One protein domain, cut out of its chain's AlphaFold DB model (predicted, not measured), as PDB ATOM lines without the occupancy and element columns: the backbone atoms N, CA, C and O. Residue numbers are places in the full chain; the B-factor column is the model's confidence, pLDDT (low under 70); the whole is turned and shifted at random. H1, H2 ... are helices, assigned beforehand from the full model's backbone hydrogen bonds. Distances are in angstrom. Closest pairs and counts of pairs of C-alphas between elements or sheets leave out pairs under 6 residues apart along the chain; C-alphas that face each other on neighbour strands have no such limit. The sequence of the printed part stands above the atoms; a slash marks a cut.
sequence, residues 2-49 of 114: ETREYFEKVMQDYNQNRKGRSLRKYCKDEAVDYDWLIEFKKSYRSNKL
ATOM      1  N   GLU A   2     211.149 187.800 130.861       59.97
ATOM      2  CA  GLU A   2     212.471 187.560 131.479       59.97
ATOM      3  C   GLU A   2     213.141 186.204 131.153       59.97
ATOM      4  O   GLU A   2     214.362 186.120 131.049       59.97
ATOM      5  N   THR A   3     212.382 185.123 130.939       73.19
ATOM      6  CA  THR A   3     212.953 183.772 130.729       73.19
ATOM      7  C   THR A   3     213.588 183.564 129.353       73.19
ATOM      8  O   THR A   3     214.504 182.753 129.213       73.19
ATOM      9  N   ARG A   4     213.142 184.310 128.334       78.12
ATOM     10  CA  ARG A   4     213.703 184.248 126.975       78.12
ATOM     11  C   ARG A   4     215.037 184.977 126.880       78.12
ATOM     12  O   ARG A   4     215.989 184.427 126.337       78.12
ATOM     13  N   GLU A   5     215.102 186.181 127.434       82.38
ATOM     14  CA  GLU A   5     216.314 187.001 127.448       82.38
ATOM     15  C   GLU A   5     217.417 186.327 128.271       82.38
ATOM     16  O   GLU A   5     218.572 186.295 127.852       82.38
ATOM     17  N   TYR A   6     217.052 185.690 129.391       83.38
ATOM     18  CA  TYR A   6     217.985 184.895 130.185       83.38
ATOM     19  C   TYR A   6     218.548 183.700 129.397       83.38
ATOM     20  O   TYR A   6     219.761 183.499 129.378       83.38
ATOM     21  N   PHE A   7     217.705 182.947 128.677       84.69
ATOM     22  CA  PHE A   7     218.164 181.856 127.809       84.69
ATOM     23  C   PHE A   7     219.102 182.350 126.696       84.69
ATOM     24  O   PHE A   7     220.150 181.749 126.458       84.69
ATOM     25  N   GLU A   8     218.742 183.442 126.018       85.38
ATOM     26  CA  GLU A   8     219.540 184.017 124.930       85.38
ATOM     27  C   GLU A   8     220.907 184.498 125.439       85.38
ATOM     28  O   GLU A   8     221.929 184.171 124.834       85.38
ATOM     29  N   LYS A   9     220.947 185.146 126.609       86.69
ATOM     30  CA  LYS A   9     222.191 185.555 127.269       86.69
ATOM     31  C   LYS A   9     223.069 184.362 127.649       86.69
ATOM     32  O   LYS A   9     224.250 184.348 127.321       86.69
ATOM     33  N   VAL A  10     222.500 183.326 128.270       85.19
ATOM     34  CA  VAL A  10     223.242 182.107 128.646       85.19
ATOM     35  C   VAL A  10     223.842 181.419 127.417       85.19
ATOM     36  O   VAL A  10     224.988 180.970 127.448       85.19
ATOM     37  N   MET A  11     223.089 181.349 126.317       86.62
ATOM     38  CA  MET A  11     223.569 180.771 125.060       86.62
ATOM     39  C   MET A  11     224.665 181.623 124.408       86.62
ATOM     40  O   MET A  11     225.595 181.071 123.815       86.62
ATOM     41  N   GLN A  12     224.580 182.949 124.520       86.75
ATOM     42  CA  GLN A  12     225.590 183.874 124.012       86.75
ATOM     43  C   GLN A  12     226.897 183.782 124.810       86.75
ATOM     44  O   GLN A  12     227.961 183.594 124.212       86.75
ATOM     45  N   ASP A  13     226.814 183.814 126.140       86.88
ATOM     46  CA  ASP A  13     227.970 183.704 127.031       86.88
ATOM     47  C   ASP A  13     228.652 182.332 126.886       86.88
ATOM     48  O   ASP A  13     229.880 182.256 126.815       86.88
ATOM     49  N   TYR A  14     227.879 181.247 126.727       84.75
ATOM     50  CA  TYR A  14     228.428 179.917 126.439       84.75
ATOM     51  C   TYR A  14     229.225 179.888 125.132       84.75
ATOM     52  O   TYR A  14     230.301 179.296 125.088       84.75
ATOM     53  N   ASN A  15     228.718 180.512 124.068       84.25
ATOM     54  CA  ASN A  15     229.398 180.523 122.774       84.25
ATOM     55  C   ASN A  15     230.710 181.319 122.822       84.25
ATOM     56  O   ASN A  15     231.692 180.895 122.216       84.25
ATOM     57  N   GLN A  16     230.754 182.421 123.575       84.38
ATOM     58  CA  GLN A  16     231.967 183.225 123.751       84.38
ATOM     59  C   GLN A  16     232.978 182.563 124.701       84.38
ATOM     60  O   GLN A  16     234.178 182.544 124.430       84.38
ATOM     61  N   ASN A  17     232.503 181.945 125.786       81.94
ATOM     62  CA  ASN A  17     233.335 181.362 126.841       81.94
ATOM     63  C   ASN A  17     233.441 179.832 126.760       81.94
ATOM     64  O   ASN A  17     233.782 179.175 127.756       81.94
ATOM     65  N   ARG A  18     233.186 179.260 125.572       78.06
ATOM     66  CA  ARG A  18     233.119 177.811 125.352       78.06
ATOM     67  C   ARG A  18     234.414 177.133 125.773       78.06
ATOM     68  O   ARG A  18     234.340 176.144 126.484       78.06
ATOM     69  N   LYS A  19     235.587 177.672 125.404       81.38
ATOM     70  CA  LYS A  19     236.931 177.176 125.801       81.38
ATOM     71  C   LYS A  19     237.047 175.631 125.794       81.38
ATOM     72  O   LYS A  19     237.628 175.044 126.700       81.38
ATOM     73  N   GLY A  20     236.410 174.960 124.824       82.44
ATOM     74  CA  GLY A  20     236.360 173.490 124.718       82.44
ATOM     75  C   GLY A  20     235.469 172.749 125.735       82.44
ATOM     76  O   GLY A  20     235.425 171.522 125.734       82.44
ATOM     77  N   ARG A  21     234.738 173.455 126.600       83.88
ATOM     78  CA  ARG A  21     233.775 172.888 127.553       83.88
ATOM     79  C   ARG A  21     232.468 172.524 126.851       83.88
ATOM     80  O   ARG A  21     232.009 173.216 125.944       83.88
ATOM     81  N   SER A  22     231.851 171.433 127.298       85.25
ATOM     82  CA  SER A  22     230.482 171.094 126.909       85.25
ATOM     83  C   SER A  22     229.484 172.013 127.614       85.25
ATOM     84  O   SER A  22     229.744 172.481 128.722       85.25
ATOM     85  N   LEU A  23     228.313 172.220 127.007       83.88
ATOM     86  CA  LEU A  23     227.239 173.038 127.582       83.88
ATOM     87  C   LEU A  23     226.845 172.550 128.979       83.88
ATOM     88  O   LEU A  23     226.687 173.348 129.887       83.88
ATOM     89  N   ARG A  24     226.806 171.230 129.189       85.44
ATOM     90  CA  ARG A  24     226.546 170.630 130.505       85.44
ATOM     91  C   ARG A  24     227.590 171.020 131.555       85.44
ATOM     92  O   ARG A  24     227.238 171.250 132.706       85.44
ATOM     93  N   LYS A  25     228.870 171.076 131.171       86.38
ATOM     94  CA  LYS A  25     229.957 171.484 132.070       86.38
ATOM     95  C   LYS A  25     229.911 172.985 132.345       86.38
ATOM     96  O   LYS A  25     230.027 173.377 133.494       86.38
ATOM     97  N   TYR A  26     229.647 173.790 131.319       87.88
ATOM     98  CA  TYR A  26     229.435 175.229 131.463       87.88
ATOM     99  C   TYR A  26     228.271 175.546 132.408       87.88
ATOM    100  O   TYR A  26     228.438 176.321 133.338       87.88
ATOM    101  N   CYS A  27     227.124 174.882 132.230       86.81
ATOM    102  CA  CYS A  27     225.970 175.065 133.103       86.81
ATOM    103  C   CYS A  27     226.285 174.700 134.560       86.81
ATOM    104  O   CYS A  27     225.862 175.395 135.474       86.81
ATOM    105  N   LYS A  28     227.093 173.657 134.786       86.12
ATOM    106  CA  LYS A  28     227.534 173.272 136.131       86.12
ATOM    107  C   LYS A  28     228.472 174.305 136.773       86.12
ATOM    108  O   LYS A  28     228.343 174.553 137.966       86.12
ATOM    109  N   ASP A  29     229.402 174.867 136.003       85.81
ATOM    110  CA  ASP A  29     230.388 175.843 136.489       85.81
ATOM    111  C   ASP A  29     229.736 177.211 136.786       85.81
ATOM    112  O   ASP A  29     230.041 177.832 137.797       85.81
ATOM    113  N   GLU A  30     228.805 177.651 135.932       83.06
ATOM    114  CA  GLU A  30     228.105 178.944 136.036       83.06
ATOM    115  C   GLU A  30     226.807 178.871 136.866       83.06
ATOM    116  O   GLU A  30     226.016 179.812 136.874       83.06
ATOM    117  N   ALA A  31     226.557 177.739 137.542       84.56
ATOM    118  CA  ALA A  31     225.337 177.467 138.312       84.56
ATOM    119  C   ALA A  31     224.025 177.686 137.524       84.56
ATOM    120  O   ALA A  31     222.990 178.043 138.086       84.56
ATOM    121  N   VAL A  32     224.065 177.448 136.213       84.00
ATOM    122  CA  VAL A  32     222.895 177.470 135.333       84.00
ATOM    123  C   VAL A  32     222.220 176.103 135.374       84.00
ATOM    124  O   VAL A  32     222.866 175.066 135.206       84.00
ATOM    125  N   ASP A  33     220.901 176.090 135.527       87.25
ATOM    126  CA  ASP A  33     220.117 174.861 135.463       87.25
ATOM    127  C   ASP A  33     220.079 174.314 134.023       87.25
ATOM    128  O   ASP A  33     219.445 174.870 133.121       87.25
ATOM    129  N   TYR A  34     220.799 173.213 133.802       85.12
ATOM    130  CA  TYR A  34     220.877 172.536 132.511       85.12
ATOM    131  C   TYR A  34     219.549 171.881 132.112       85.12
ATOM    132  O   TYR A  34     219.210 171.871 130.926       85.12
ATOM    133  N   ASP A  35     218.804 171.335 133.072       86.88
ATOM    134  CA  ASP A  35     217.556 170.626 132.794       86.88
ATOM    135  C   ASP A  35     216.476 171.633 132.383       86.88
ATOM    136  O   ASP A  35     215.824 171.455 131.348       86.88
ATOM    137  N   TRP A  36     216.398 172.768 133.086       88.81
ATOM    138  CA  TRP A  36     215.592 173.913 132.659       88.81
ATOM    139  C   TRP A  36     215.994 174.412 131.263       88.81
ATOM    140  O   TRP A  36     215.124 174.626 130.420       88.81
ATOM    141  N   LEU A  37     217.294 174.549 130.973       86.38
ATOM    142  CA  LEU A  37     217.781 175.040 129.676       86.38
ATOM    143  C   LEU A  37     217.348 174.136 128.510       86.38
ATOM    144  O   LEU A  37     217.002 174.622 127.430       86.38
ATOM    145  N   ILE A  38     217.373 172.816 128.707       85.62
ATOM    146  CA  ILE A  38     216.980 171.836 127.690       85.62
ATOM    147  C   ILE A  38     215.464 171.826 127.482       85.62
ATOM    148  O   ILE A  38     215.020 171.838 126.331       85.62
ATOM    149  N   GLU A  39     214.673 171.852 128.554       85.38
ATOM    150  CA  GLU A  39     213.210 171.926 128.460       85.38
ATOM    151  C   GLU A  39     212.752 173.254 127.845       85.38
ATOM    152  O   GLU A  39     211.921 173.280 126.932       85.38
ATOM    153  N   PHE A  40     213.387 174.359 128.239       84.75
ATOM    154  CA  PHE A  40     213.136 175.664 127.645       84.75
ATOM    155  C   PHE A  40     213.525 175.686 126.164       84.75
ATOM    156  O   PHE A  40     212.751 176.161 125.341       84.75
ATOM    157  N   LYS A  41     214.664 175.096 125.774       82.50
ATOM    158  CA  LYS A  41     215.068 174.971 124.363       82.50
ATOM    159  C   LYS A  41     214.065 174.165 123.532       82.50
ATOM    160  O   LYS A  41     213.835 174.510 122.369       82.50
ATOM    161  N   LYS A  42     213.476 173.104 124.096       83.00
ATOM    162  CA  LYS A  42     212.411 172.327 123.439       83.00
ATOM    163  C   LYS A  42     211.170 173.196 123.219       83.00
ATOM    164  O   LYS A  42     210.705 173.294 122.088       83.00
ATOM    165  N   SER A  43     210.713 173.901 124.254       78.50
ATOM    166  CA  SER A  43     209.562 174.814 124.175       78.50
ATOM    167  C   SER A  43     209.809 176.010 123.241       78.50
ATOM    168  O   SER A  43     208.928 176.426 122.491       78.50
ATOM    169  N   TYR A  44     211.038 176.528 123.205       71.44
ATOM    170  CA  TYR A  44     211.451 177.633 122.341       71.44
ATOM    171  C   TYR A  44     211.426 177.259 120.853       71.44
ATOM    172  O   TYR A  44     211.000 178.064 120.024       71.44
ATOM    173  N   ARG A  45     211.830 176.029 120.493       63.34
ATOM    174  CA  ARG A  45     211.680 175.517 119.116       63.34
ATOM    175  C   ARG A  45     210.214 175.408 118.700       63.34
ATOM    176  O   ARG A  45     209.909 175.694 117.548       63.34
ATOM    177  N   SER A  46     209.328 175.039 119.621       62.50
ATOM    178  CA  SER A  46     207.885 174.958 119.370       62.50
ATOM    179  C   SER A  46     207.222 176.335 119.253       62.50
ATOM    180  O   SER A  46     206.337 176.505 118.425       62.50
ATOM    181  N   ASN A  47     207.674 177.336 120.019       59.38
ATOM    182  CA  ASN A  47     207.111 178.693 119.998       59.38
ATOM    183  C   ASN A  47     207.631 179.581 118.850       59.38
ATOM    184  O   ASN A  47     206.927 180.495 118.442       59.38
ATOM    185  N   LYS A  48     208.814 179.313 118.271       54.19
ATOM    186  CA  LYS A  48     209.286 180.014 117.052       54.19
ATOM    187  C   LYS A  48     208.448 179.723 115.796       54.19
ATOM    188  O   LYS A  48     208.663 180.375 114.780       54.19
ATOM    189  N   LEU A  49     207.532 178.754 115.860       46.69
ATOM    190  CA  LEU A  49     206.595 178.418 114.787       46.69
ATOM    191  C   LEU A  49     205.280 179.210 114.851       46.69
ATOM    192  O   LEU A  49     204.460 179.052 113.953       46.69
TER     193      LEU A  49
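Overview. This is residues 2 to 49 of the 114 residues of an uncharacterized protein of Prevotella copri (UniProt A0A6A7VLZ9). Three helices form an open, folded-back arrangement: H1 runs along one side, the short H2 sits near H1's last residues, and H3 returns past H1's first half at a steep angle. Contacts between the helices are few. The printed part has 48 residues, all helix in class, in the order H1, H2, H3; it is compact, with a radius of gyration of the C-alphas of 10.9 A, yet elongated, spanning 32 by 19 by 19 A.

Arrangement. H1, residues 2 to 16, is close to but not clearly touching H3, residues 34 to 47; the closest C-alphas, of Phe 7 and Leu 37, are 7.1 A apart. They run opposite ways at a steep tilt of 68 degrees, only just short of about perpendicular. H1 is also close to but not clearly touching H2, residues 23 to 29, about perpendicular at 83 degrees; the closest C-alphas, of Tyr 14 and Tyr 26, are 6.9 A apart. H2 and H3 only just touch, only at the corner, with 3 pairs of C-alphas within 8 A and with residue 34 alone of H3; the closest, of Cys 27 and Tyr 34, are 5.7 A apart. In H1, H2 and H3 every O i to N i+4 pair is within hydrogen-bond range.

Along the chain. H1 is 21.4 A long from C-alpha 2 at (212.471, 187.560, 131.479), H2 9.9 A, and H3 19.6 A to C-alpha 47 at (207.111, 178.693, 119.998).

Size, cuts and confidence. The C-alphas farthest apart, of Asp 29 and Leu 49, are 32.3 A apart. The printed part has no cut; the H1 to H2 link is short, H2 to H3 tight. Residues 2 and 45 to 49 have pLDDT under 70.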